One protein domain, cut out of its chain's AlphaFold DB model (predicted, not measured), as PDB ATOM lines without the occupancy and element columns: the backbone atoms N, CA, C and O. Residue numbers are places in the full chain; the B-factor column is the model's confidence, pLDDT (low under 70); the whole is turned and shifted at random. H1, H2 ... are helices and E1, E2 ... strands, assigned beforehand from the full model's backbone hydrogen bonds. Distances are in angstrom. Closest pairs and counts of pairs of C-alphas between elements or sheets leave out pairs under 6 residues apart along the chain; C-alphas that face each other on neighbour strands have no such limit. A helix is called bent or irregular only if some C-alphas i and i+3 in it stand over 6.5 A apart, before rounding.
ATOM      1  N   ALA A  39      48.585 -46.389  32.197       69.62
ATOM      2  CA  ALA A  39      47.388 -45.577  32.345       69.62
ATOM      3  C   ALA A  39      46.255 -46.179  31.514       69.62
ATOM      4  O   ALA A  39      46.391 -46.389  30.308       69.62
ATOM      5  N   LYS A  40      45.123 -46.461  32.160       73.19
ATOM      6  CA  LYS A  40      43.886 -46.822  31.467       73.19
ATOM      7  C   LYS A  40      43.127 -45.539  31.135       73.19
ATOM      8  O   LYS A  40      42.984 -44.681  32.001       73.19
ATOM      9  N   HIS A  41      42.604 -45.430  29.915       79.62
ATOM     10  CA  HIS A  41      41.671 -44.355  29.564       79.62
ATOM     11  C   HIS A  41      40.391 -44.465  30.405       79.62
ATOM     12  O   HIS A  41      39.785 -45.537  30.463       79.62
ATOM     13  N   THR A  42      39.987 -43.372  31.051       81.62
ATOM     14  CA  THR A  42      38.794 -43.297  31.916       81.62
ATOM     15  C   THR A  42      37.645 -42.492  31.303       81.62
ATOM     16  O   THR A  42      36.586 -42.385  31.916       81.62
ATOM     17  N   GLY A  43      37.829 -41.933  30.102       82.00
ATOM     18  CA  GLY A  43      36.799 -41.167  29.396       82.00
ATOM     19  C   GLY A  43      35.838 -42.030  28.570       82.00
ATOM     20  O   GLY A  43      35.928 -43.259  28.537       82.00
ATOM     21  N   ALA A  44      34.926 -41.369  27.853       84.69
ATOM     22  CA  ALA A  44      34.016 -42.040  26.929       84.69
ATOM     23  C   ALA A  44      34.790 -42.758  25.807       84.69
ATOM     24  O   ALA A  44      35.881 -42.342  25.412       84.69
ATOM     25  N   SER A  45      34.205 -43.824  25.250       77.81
ATOM     26  CA  SER A  45      34.858 -44.611  24.193       77.81
ATOM     27  C   SER A  45      35.238 -43.750  22.982       77.81
ATOM     28  O   SER A  45      36.351 -43.872  22.482       77.81
ATOM     29  N   GLY A  46      34.375 -42.809  22.584       82.25
ATOM     30  CA  GLY A  46      34.629 -41.902  21.458       82.25
ATOM     31  C   GLY A  46      35.699 -40.829  21.701       82.25
ATOM     32  O   GLY A  46      36.004 -40.081  20.778       82.25
ATOM     33  N   THR A  47      36.252 -40.718  22.914       84.69
ATOM     34  CA  THR A  47      37.356 -39.790  23.224       84.69
ATOM     35  C   THR A  47      38.695 -40.504  23.359       84.69
ATOM     36  O   THR A  47      39.717 -39.850  23.533       84.69
ATOM     37  N   MET A  48      38.702 -41.837  23.311       85.88
ATOM     38  CA  MET A  48      39.915 -42.627  23.478       85.88
ATOM     39  C   MET A  48      40.904 -42.359  22.342       85.88
ATOM     40  O   MET A  48      42.078 -42.113  22.594       85.88
ATOM     41  N   GLU A  49      40.422 -42.377  21.102       86.81
ATOM     42  CA  GLU A  49      41.272 -42.200  19.929       86.81
ATOM     43  C   GLU A  49      41.958 -40.825  19.899       86.81
ATOM     44  O   GLU A  49      43.187 -40.813  19.843       86.81
ATOM     45  N   PRO A  50      41.256 -39.680  20.041       89.62
ATOM     46  CA  PRO A  50      41.919 -38.376  20.061       89.62
ATOM     47  C   PRO A  50      42.989 -38.244  21.149       89.62
ATOM     48  O   PRO A  50      44.073 -37.725  20.888       89.62
ATOM     49  N   VAL A  51      42.715 -38.767  22.349       90.06
ATOM     50  CA  VAL A  51      43.665 -38.750  23.471       90.06
ATOM     51  C   VAL A  51      44.907 -39.581  23.152       90.06
ATOM     52  O   VAL A  51      46.029 -39.135  23.386       90.06
ATOM     53  N   ILE A  52      44.728 -40.784  22.605       88.25
ATOM     54  CA  ILE A  52      45.844 -41.667  22.249       88.25
ATOM     55  C   ILE A  52      46.674 -41.070  21.109       88.25
ATOM     56  O   ILE A  52      47.902 -41.115  21.168       88.25
ATOM     57  N   VAL A  53      46.024 -40.509  20.087       91.75
ATOM     58  CA  VAL A  53      46.689 -39.879  18.939       91.75
ATOM     59  C   VAL A  53      47.575 -38.725  19.401       91.75
ATOM     60  O   VAL A  53      48.769 -38.732  19.101       91.75
ATOM     61  N   TYR A  54      47.034 -37.796  20.195       92.62
ATOM     62  CA  TYR A  54      47.804 -36.688  20.767       92.62
ATOM     63  C   TYR A  54      49.041 -37.189  21.526       92.62
ATOM     64  O   TYR A  54      50.166 -36.780  21.249       92.62
ATOM     65  N   LEU A  55      48.843 -38.169  22.411       91.25
ATOM     66  CA  LEU A  55      49.896 -38.729  23.254       91.25
ATOM     67  C   LEU A  55      51.023 -39.403  22.455       91.25
ATOM     68  O   LEU A  55      52.187 -39.360  22.851       91.25
ATOM     69  N   ILE A  56      50.695 -40.055  21.337       91.12
ATOM     70  CA  ILE A  56      51.695 -40.657  20.446       91.12
ATOM     71  C   ILE A  56      52.545 -39.567  19.785       91.12
ATOM     72  O   ILE A  56      53.771 -39.703  19.741       91.12
ATOM     73  N   PHE A  57      51.920 -38.498  19.288       93.56
ATOM     74  CA  PHE A  57      52.625 -37.410  18.607       93.56
ATOM     75  C   PHE A  57      53.520 -36.616  19.564       93.56
ATOM     76  O   PHE A  57      54.687 -36.377  19.238       93.56
ATOM     77  N   GLU A  58      53.001 -36.269  20.745       92.12
ATOM     78  CA  GLU A  58      53.728 -35.556  21.804       92.12
ATOM     79  C   GLU A  58      54.973 -36.345  22.230       92.12
ATOM     80  O   GLU A  58      56.103 -35.870  22.102       92.12
ATOM     81  N   ARG A  59      54.804 -37.622  22.595       89.75
ATOM     82  CA  ARG A  59      55.924 -38.472  23.032       89.75
ATOM     83  C   ARG A  59      56.958 -38.725  21.955       89.75
ATOM     84  O   ARG A  59      58.139 -38.875  22.267       89.75
ATOM     85  N   SER A  60      56.532 -38.852  20.702       91.62
ATOM     86  CA  SER A  60      57.469 -39.018  19.594       91.62
ATOM     87  C   SER A  60      58.424 -37.827  19.513       91.62
ATOM     88  O   SER A  60      59.641 -38.002  19.408       91.62
ATOM     89  N   SER A  61      57.883 -36.620  19.677       91.31
ATOM     90  CA  SER A  61      58.664 -35.390  19.689       91.31
ATOM     91  C   SER A  61      59.568 -35.315  20.919       91.31
ATOM     92  O   SER A  61      60.777 -35.152  20.782       91.31
ATOM     93  N   GLU A  62      59.017 -35.519  22.115       90.00
ATOM     94  CA  GLU A  62      59.750 -35.352  23.376       90.00
ATOM     95  C   GLU A  62      60.830 -36.416  23.608       90.00
ATOM     96  O   GLU A  62      61.946 -36.108  24.018       90.00
ATOM     97  N   ILE A  63      60.511 -37.688  23.357       89.50
ATOM     98  CA  ILE A  63      61.369 -38.820  23.739       89.50
ATOM     99  C   ILE A  63      62.290 -39.232  22.590       89.50
ATOM    100  O   ILE A  63      63.371 -39.784  22.819       89.50
ATOM    101  N   LYS A  64      61.846 -39.045  21.342       90.06
ATOM    102  CA  LYS A  64      62.541 -39.548  20.147       90.06
ATOM    103  C   LYS A  64      62.997 -38.455  19.191       90.06
ATOM    104  O   LYS A  64      63.682 -38.801  18.231       90.06
ATOM    105  N   ASN A  65      62.671 -37.185  19.453       90.56
ATOM    106  CA  ASN A  65      62.939 -36.073  18.542       90.56
ATOM    107  C   ASN A  65      62.435 -36.374  17.115       90.56
ATOM    108  O   ASN A  65      63.123 -36.121  16.126       90.56
ATOM    109  N   LEU A  66      61.254 -37.002  17.020       92.31
ATOM    110  CA  LEU A  66      60.633 -37.432  15.769       92.31
ATOM    111  C   LEU A  66      59.276 -36.749  15.598       92.31
ATOM    112  O   LEU A  66      58.418 -36.821  16.474       92.31
ATOM    113  N   GLN A  67      59.075 -36.131  14.435       94.38
ATOM    114  CA  GLN A  67      57.826 -35.472  14.059       94.38
ATOM    115  C   GLN A  67      57.112 -36.287  12.981       94.38
ATOM    116  O   GLN A  67      57.720 -36.668  11.979       94.38
ATOM    117  N   TYR A  68      55.824 -36.552  13.185       95.00
ATOM    118  CA  TYR A  68      54.973 -37.132  12.151       95.00
ATOM    119  C   TYR A  68      54.480 -36.033  11.211       95.00
ATOM    120  O   TYR A  68      53.986 -35.006  11.660       95.00
ATOM    121  N   VAL A  69      54.598 -36.251   9.906       93.62
ATOM    122  CA  VAL A  69      54.146 -35.281   8.892       93.62
ATOM    123  C   VAL A  69      52.788 -35.643   8.297       93.62
ATOM    124  O   VAL A  69      52.057 -34.755   7.872       93.62
ATOM    125  N   ASP A  70      52.423 -36.926   8.358       94.50
ATOM    126  CA  ASP A  70      51.207 -37.473   7.764       94.50
ATOM    127  C   ASP A  70      50.368 -38.194   8.827       94.50
ATOM    128  O   ASP A  70      50.895 -38.949   9.650       94.50
ATOM    129  N   PHE A  71      49.051 -38.005   8.778       94.62
ATOM    130  CA  PHE A  71      48.076 -38.644   9.658       94.62
ATOM    131  C   PHE A  71      47.030 -39.408   8.843       94.62
ATOM    132  O   PHE A  71      46.284 -38.804   8.079       94.62
ATOM    133  N   TYR A  72      46.938 -40.725   9.034       93.06
ATOM    134  CA  TYR A  72      45.972 -41.594   8.352       93.06
ATOM    135  C   TYR A  72      44.843 -41.995   9.312       93.06
ATOM    136  O   TYR A  72      45.121 -42.533  10.381       93.06
ATOM    137  N   SER A  73      43.581 -41.784   8.921       90.88
ATOM    138  CA  SER A  73      42.389 -42.091   9.745       90.88
ATOM    139  C   SER A  73      41.237 -42.695   8.939       90.88
ATOM    140  O   SER A  73      41.237 -42.634   7.708       90.88
ATOM    141  N   ASP A  74      40.246 -43.271   9.630       85.38
ATOM    142  CA  ASP A  74      39.030 -43.889   9.064       85.38
ATOM    143  C   ASP A  74      37.970 -42.851   8.630       85.38
ATOM    144  O   ASP A  74      36.765 -43.053   8.740       85.38
ATOM    145  N   GLY A  75      38.419 -41.690   8.151       81.06
ATOM    146  CA  GLY A  75      37.566 -40.613   7.652       81.06
ATOM    147  C   GLY A  75      37.095 -39.609   8.710       81.06
ATOM    148  O   GLY A  75      36.899 -38.439   8.368       81.06
ATOM    149  N   ASP A  76      36.990 -39.971   9.993       85.44
ATOM    150  CA  ASP A  76      36.692 -38.993  11.045       85.44
ATOM    151  C   ASP A  76      37.885 -38.047  11.298       85.44
ATOM    152  O   ASP A  76      39.029 -38.322  10.936       85.44
ATOM    153  N   SER A  77      37.616 -36.850  11.821       90.56
ATOM    154  CA  SER A  77      38.651 -35.825  12.047       90.56
ATOM    155  C   SER A  77      39.027 -35.654  13.513       90.56
ATOM    156  O   SER A  77      39.925 -34.872  13.794       90.56
ATOM    157  N   LYS A  78      38.401 -36.367  14.459       91.38
ATOM    158  CA  LYS A  78      38.543 -36.026  15.885       91.38
ATOM    159  C   LYS A  78      39.974 -36.205  16.381       91.38
ATOM    160  O   LYS A  78      40.450 -35.395  17.169       91.38
ATOM    161  N   GLY A  79      40.653 -37.258  15.922       92.06
ATOM    162  CA  GLY A  79      42.071 -37.460  16.208       92.06
ATOM    163  C   GLY A  79      42.954 -36.420  15.521       92.06
ATOM    164  O   GLY A  79      43.811 -35.824  16.167       92.06
ATOM    165  N   TYR A  80      42.691 -36.155  14.239       94.69
ATOM    166  CA  TYR A  80      43.430 -35.176  13.440       94.69
ATOM    167  C   TYR A  80      43.371 -33.763  14.029       94.69
ATOM    168  O   TYR A  80      44.398 -33.103  14.154       94.69
ATOM    169  N   ASP A  81      42.183 -33.316  14.436       93.62
ATOM    170  CA  ASP A  81      41.963 -31.979  14.986       93.62
ATOM    171  C   ASP A  81      42.805 -31.722  16.242       93.62
ATOM    172  O   ASP A  81      43.188 -30.582  16.493       93.62
ATOM    173  N   GLY A  82      43.129 -32.776  16.999       92.44
ATOM    174  CA  GLY A  82      43.998 -32.695  18.170       92.44
ATOM    175  C   GLY A  82      45.493 -32.592  17.854       92.44
ATOM    176  O   GLY A  82      46.253 -32.185  18.726       92.44
ATOM    177  N   VAL A  83      45.932 -32.953  16.642       94.44
ATOM    178  CA  VAL A  83      47.365 -33.005  16.284       94.44
ATOM    179  C   VAL A  83      47.762 -32.153  15.087       94.44
ATOM    180  O   VAL A  83      48.954 -31.988  14.849       94.44
ATOM    181  N   LYS A  84      46.808 -31.580  14.347       94.56
ATOM    182  CA  LYS A  84      47.081 -30.800  13.128       94.56
ATOM    183  C   LYS A  84      48.120 -29.686  13.317       94.56
ATOM    184  O   LYS A  84      48.947 -29.496  12.430       94.56
ATOM    185  N   ASP A  85      48.127 -29.054  14.493       92.75
ATOM    186  CA  ASP A  85      48.977 -27.904  14.834       92.75
ATOM    187  C   ASP A  85      50.007 -28.230  15.938       92.75
ATOM    188  O   ASP A  85      50.614 -27.333  16.522       92.75
ATOM    189  N   ILE A  86      50.223 -29.514  16.259       93.00
ATOM    190  CA  ILE A  86      51.034 -29.926  17.423       93.00
ATOM    191  C   ILE A  86      52.513 -29.520  17.323       93.00
ATOM    192  O   ILE A  86      53.200 -29.408  18.336       93.00
ATOM    193  N   TYR A  87      53.008 -29.270  16.109       92.31
ATOM    194  CA  TYR A  87      54.384 -28.843  15.847       92.31
ATOM    195  C   TYR A  87      54.497 -27.358  15.459       92.31
ATOM    196  O   TYR A  87      55.540 -26.932  14.957       92.31
ATOM    197  N   GLY A  88      53.447 -26.558  15.684       87.75
ATOM    198  CA  GLY A  88      53.398 -25.147  15.302       87.75
ATOM    199  C   GLY A  88      53.154 -24.963  13.803       87.75
ATOM    200  O   GLY A  88      52.213 -25.522  13.256       87.75
ATOM    201  N   GLU A  89      54.007 -24.190  13.124       80.44
ATOM    202  CA  GLU A  89      53.859 -23.858  11.692       80.44
ATOM    203  C   GLU A  89      53.966 -25.086  10.763       80.44
ATOM    204  O   GLU A  89      53.477 -25.076   9.634       80.44
ATOM    205  N   LYS A  90      54.576 -26.178  11.240       74.31
ATOM    206  CA  LYS A  90      54.612 -27.454  10.522       74.31
ATOM    207  C   LYS A  90      53.309 -28.218  10.750       74.31
ATOM    208  O   LYS A  90      53.194 -28.978  11.710       74.31
ATOM    209  N   SER A  91      52.355 -28.031   9.845       82.44
ATOM    210  CA  SER A  91      51.068 -28.725   9.898       82.44
ATOM    211  C   SER A  91      51.194 -30.207   9.547       82.44
ATOM    212  O   SER A  91      51.866 -30.570   8.577       82.44
ATOM    213  N   VAL A  92      50.475 -31.055  10.279       94.19
ATOM    214  CA  VAL A  92      50.288 -32.469   9.927       94.19
ATOM    215  C   VAL A  92      49.291 -32.574   8.767       94.19
ATOM    216  O   VAL A  92      48.213 -31.973   8.805       94.19
ATOM    217  N   THR A  93      49.618 -33.359   7.741       94.69
ATOM    218  CA  THR A  93      48.750 -33.581   6.576       94.69
ATOM    219  C   THR A  93      47.796 -34.743   6.834       94.69
ATOM    220  O   THR A  93      48.225 -35.844   7.180       94.69
ATOM    221  N   LYS A  94      46.487 -34.519   6.664       94.50
ATOM    222  CA  LYS A  94      45.470 -35.569   6.820       94.50
ATOM    223  C   LYS A  94      45.345 -36.410   5.548       94.50
ATOM    224  O   LYS A  94      45.146 -35.874   4.462       94.50
ATOM    225  N   TYR A  95      45.336 -37.725   5.723       94.62
ATOM    226  CA  TYR A  95      45.010 -38.723   4.713       94.62
ATOM    227  C   TYR A  95      43.928 -39.679   5.220       94.62
ATOM    228  O   TYR A  95      43.727 -39.877   6.424       94.62
ATOM    229  N   GLU A  96      43.228 -40.300   4.278       92.38
ATOM    230  CA  GLU A  96      42.270 -41.366   4.563       92.38
ATOM    231  C   GLU A  96      42.957 -42.727   4.476       92.38
ATOM    232  O   GLU A  96      43.827 -42.955   3.631       92.38
ATOM    233  N   CYS A  97      42.573 -43.653   5.352       91.94
ATOM    234  CA  CYS A  97      43.093 -45.008   5.289       91.94
ATOM    235  C   CYS A  97      42.501 -45.767   4.084       91.94
ATOM    236  O   CYS A  97      41.347 -45.577   3.696       91.94
ATOM    237  N   ILE A  98      43.290 -46.675   3.496       92.25
ATOM    238  CA  ILE A  98      42.859 -47.459   2.327       92.25
ATOM    239  C   ILE A  98      41.604 -48.292   2.610       92.25
ATOM    240  O   ILE A  98      40.756 -48.426   1.734       92.25
ATOM    241  N   GLY A  99      41.459 -48.797   3.841       91.75
ATOM    242  CA  GLY A  99      40.272 -49.541   4.263       91.75
ATOM    243  C   GLY A  99      39.012 -48.681   4.197       91.75
ATOM    244  O   GLY A  99      37.991 -49.127   3.684       91.75
ATOM    245  N   HIS A 100      39.101 -47.415   4.608       90.88
ATOM    246  CA  HIS A 100      37.986 -46.480   4.512       90.88
ATOM    247  C   HIS A 100      37.612 -46.175   3.057       90.88
ATOM    248  O   HIS A 100      36.435 -46.163   2.692       90.88
ATOM    249  N   ILE A 101      38.618 -45.986   2.199       91.94
ATOM    250  CA  ILE A 101      38.409 -45.781   0.760       91.94
ATOM    251  C   ILE A 101      37.713 -47.006   0.150       91.94
ATOM    252  O   ILE A 101      36.725 -46.853  -0.568       91.94
ATOM    253  N   GLN A 102      38.175 -48.216   0.474       94.50
ATOM    254  CA  GLN A 102      37.566 -49.469   0.021       94.50
ATOM    255  C   GLN A 102      36.116 -49.600   0.496       94.50
ATOM    256  O   GLN A 102      35.239 -49.858  -0.323       94.50
ATOM    257  N   ASN A 103      35.846 -49.344   1.779       92.31
ATOM    258  CA  ASN A 103      34.499 -49.407   2.350       92.31
ATOM    259  C   ASN A 103      33.538 -48.440   1.651       92.31
ATOM    260  O   ASN A 103      32.396 -48.793   1.354       92.31
ATOM    261  N   ARG A 104      33.999 -47.223   1.352       93.56
ATOM    262  CA  ARG A 104      33.209 -46.216   0.637       93.56
ATOM    263  C   ARG A 104      32.881 -46.650  -0.788       93.56
ATOM    264  O   ARG A 104      31.746 -46.469  -1.227       93.56
ATOM    265  N   VAL A 105      33.861 -47.195  -1.510       95.75
ATOM    266  CA  VAL A 105      33.668 -47.689  -2.881       95.75
ATOM    267  C   VAL A 105      32.724 -48.892  -2.895       95.75
ATOM    268  O   VAL A 105      31.757 -48.882  -3.653       95.75
ATOM    269  N   ASP A 106      32.943 -49.877  -2.022       96.56
ATOM    270  CA  ASP A 106      32.097 -51.072  -1.903       96.56
ATOM    271  C   ASP A 106      30.646 -50.707  -1.557       96.56
ATOM    272  O   ASP A 106      29.708 -51.186  -2.192       96.56
ATOM    273  N   SER A 107      30.451 -49.779  -0.615       95.81
ATOM    274  CA  SER A 107      29.114 -49.317  -0.222       95.81
ATOM    275  C   SER A 107      28.360 -48.661  -1.380       95.81
ATOM    276  O   SER A 107      27.171 -48.923  -1.557       95.81
ATOM    277  N   ARG A 108      29.045 -47.832  -2.182       96.25
ATOM    278  CA  ARG A 108      28.457 -47.182  -3.365       96.25
ATOM    279  C   ARG A 108      28.115 -48.191  -4.451       96.25
ATOM    280  O   ARG A 108      27.029 -48.122  -5.009       96.25
ATOM    281  N   LEU A 109      29.004 -49.148  -4.710       97.31
ATOM    282  CA  LEU A 109      28.762 -50.189  -5.704       97.31
ATOM    283  C   LEU A 109      27.543 -51.043  -5.338       97.31
ATOM    284  O   LEU A 109      26.697 -51.305  -6.183       97.31
ATOM    285  N   ARG A 110      27.418 -51.448  -4.068       96.50
ATOM    286  CA  ARG A 110      26.250 -52.210  -3.603       96.50
ATOM    287  C   ARG A 110      24.956 -51.414  -3.696       96.50
ATOM    288  O   ARG A 110      23.912 -52.020  -3.892       96.50
ATOM    289  N   GLU A 111      25.008 -50.100  -3.504       96.62
ATOM    290  CA  GLU A 111      23.829 -49.254  -3.684       96.62
ATOM    291  C   GLU A 111      23.400 -49.208  -5.148       96.62
ATOM    292  O   GLU A 111      22.229 -49.433  -5.428       96.62
ATOM    293  N   GLU A 112      24.343 -49.027  -6.072       96.31
ATOM    294  CA  GLU A 112      24.044 -49.016  -7.507       96.31
ATOM    295  C   GLU A 112      23.428 -50.345  -7.970       96.31
ATOM    296  O   GLU A 112      22.390 -50.356  -8.624       96.31
ATOM    297  N   LEU A 113      23.999 -51.476  -7.534       96.00
ATOM    298  CA  LEU A 113      23.467 -52.808  -7.843       96.00
ATOM    299  C   LEU A 113      22.050 -53.011  -7.282       96.00
ATOM    300  O   LEU A 113      21.195 -53.578  -7.956       96.00
ATOM    301  N   ARG A 114      21.767 -52.510  -6.070       94.69
ATOM    302  CA  ARG A 114      20.412 -52.561  -5.492       94.69
ATOM    303  C   ARG A 114      19.402 -51.756  -6.308       94.69
ATOM    304  O   ARG A 114      18.247 -52.167  -6.407       94.69
ATOM    305  N   GLN A 115      19.812 -50.610  -6.850       93.06
ATOM    306  CA  GLN A 115      18.952 -49.803  -7.715       93.06
ATOM    307  C   GLN A 115      18.661 -50.547  -9.021       93.06
ATOM    308  O   GLN A 115      17.503 -50.641  -9.416       93.06
ATOM    309  N   GLU A 116      19.679 -51.134  -9.651       91.50
ATOM    310  CA  GLU A 116      19.529 -51.929 -10.876       91.50
ATOM    311  C   GLU A 116      18.581 -53.125 -10.678       91.50
ATOM    312  O   GLU A 116      17.609 -53.268 -11.424       91.50
ATOM    313  N   ASP A 117      18.762 -53.897  -9.601       91.25
ATOM    314  CA  ASP A 117      17.870 -55.005  -9.230       91.25
ATOM    315  C   ASP A 117      16.414 -54.539  -9.020       91.25
ATOM    316  O   ASP A 117      15.455 -55.234  -9.385       91.25
ATOM    317  N   SER A 118      16.227 -53.348  -8.436       92.19
ATOM    318  CA  SER A 118      14.908 -52.734  -8.239       92.19
ATOM    319  C   SER A 118      14.248 -52.382  -9.572       92.19
ATOM    320  O   SER A 118      13.090 -52.746  -9.798       92.19
ATOM    321  N   TRP A 119      14.977 -51.710 -10.470       86.38
ATOM    322  CA  TRP A 119      14.472 -51.331 -11.792       86.38
ATOM    323  C   TRP A 119      14.109 -52.559 -12.631       86.38
ATOM    324  O   TRP A 119      13.034 -52.603 -13.233       86.38
ATOM    325  N   GLU A 120      14.948 -53.597 -12.625       87.81
ATOM    326  CA  GLU A 120      14.643 -54.854 -13.311       87.81
ATOM    327  C   GLU A 120      13.386 -55.536 -12.765       87.81
ATOM    328  O   GLU A 120      12.586 -56.089 -13.525       87.81
ATOM    329  N   SER A 121      13.205 -55.518 -11.445       89.12
ATOM    330  CA  SER A 121      12.041 -56.126 -10.798       89.12
ATOM    331  C   SER A 121      10.741 -55.420 -11.198       89.12
ATOM    332  O   SER A 121       9.734 -56.087 -11.447       89.12
ATOM    333  N   GLN A 122      10.771 -54.090 -11.324       90.38
ATOM    334  CA  GLN A 122       9.638 -53.290 -11.801       90.38
ATOM    335  C   GLN A 122       9.307 -53.570 -13.273       90.38
ATOM    336  O   GLN A 122       8.138 -53.717 -13.615       90.38
ATOM    337  N   LEU A 123      10.315 -53.715 -14.142       84.88
ATOM    338  CA  LEU A 123      10.099 -54.067 -15.551       84.88
ATOM    339  C   LEU A 123       9.482 -55.460 -15.727       84.88
ATOM    340  O   LEU A 123       8.690 -55.661 -16.638       84.88
ATOM    341  N   LYS A 124       9.817 -56.417 -14.851       86.44
ATOM    342  CA  LYS A 124       9.261 -57.784 -14.866       86.44
ATOM    343  C   LYS A 124       7.816 -57.868 -14.349       86.44
ATOM    344  O   LYS A 124       7.198 -58.921 -14.479       86.44
ATOM    345  N   THR A 125       7.304 -56.810 -13.716       85.12
ATOM    346  CA  THR A 125       5.928 -56.741 -13.188       85.12
ATOM    347  C   THR A 125       4.969 -55.924 -14.060       85.12
ATOM    348  O   THR A 125       3.775 -55.898 -13.757       85.12
TER     349      THR A 125
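Overview. This is residues 39 to 125 of the 126 residues of an uncharacterized protein of Araneus ventricosus (UniProt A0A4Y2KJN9). A small body holds a parallel two-stranded sheet, E1 and E2, with helices H1 and H2; from it the long helix H3 leads away as an arm, of which residues 105 to 123 stick out. The printed part has 87 residues, mostly helix, in the order H1 E1 H2 E2 H3. It is extended, radius of gyration of the C-alphas 20.2 A, spanning 68 by 30 by 17 A.

Arrangement. E1, residues 70 to 73, and E2, residues 93 to 96, are parallel neighbours at 31 degrees; N 71 and O 93 are within hydrogen-bond range at 2.8 A. With H2, residues 78 to 83, between them along the chain, they form a strand-helix-strand unit with a right-handed crossover. The closest C-alphas of E1 and H2, Phe 71 and Tyr 80, are 6.9 A apart. H1, residues 45 to 64, touches H2 with residues 49 to 57 alone, the same way at a shallow tilt of 20 degrees; the closest C-alphas, Pro 50 and Gly 79, are 4.0 A apart. H3, residues 98 to 123, touches no helix. O i to N i+4 pairs are within hydrogen-bond range throughout H3, 14 of 16 in H1 and 0 of 2 in H2, which has 2 of 3 O i to N i+3 pairs.

Along the chain. H1 runs 28.4 A from C-alpha 45 at (34.858, -44.611, 24.193), only just irregular, C-alphas 46 and 49 being 6.8 A apart. H3 runs 37.9 A to C-alpha 123 at (10.099, -54.067, -15.551).

Size, cuts and confidence. The farthest C-alphas, Ile 63 and Thr 125, are 69.0 A apart. The printed part has no cut and no long link; pLDDT is under 70 at residue 39 alone.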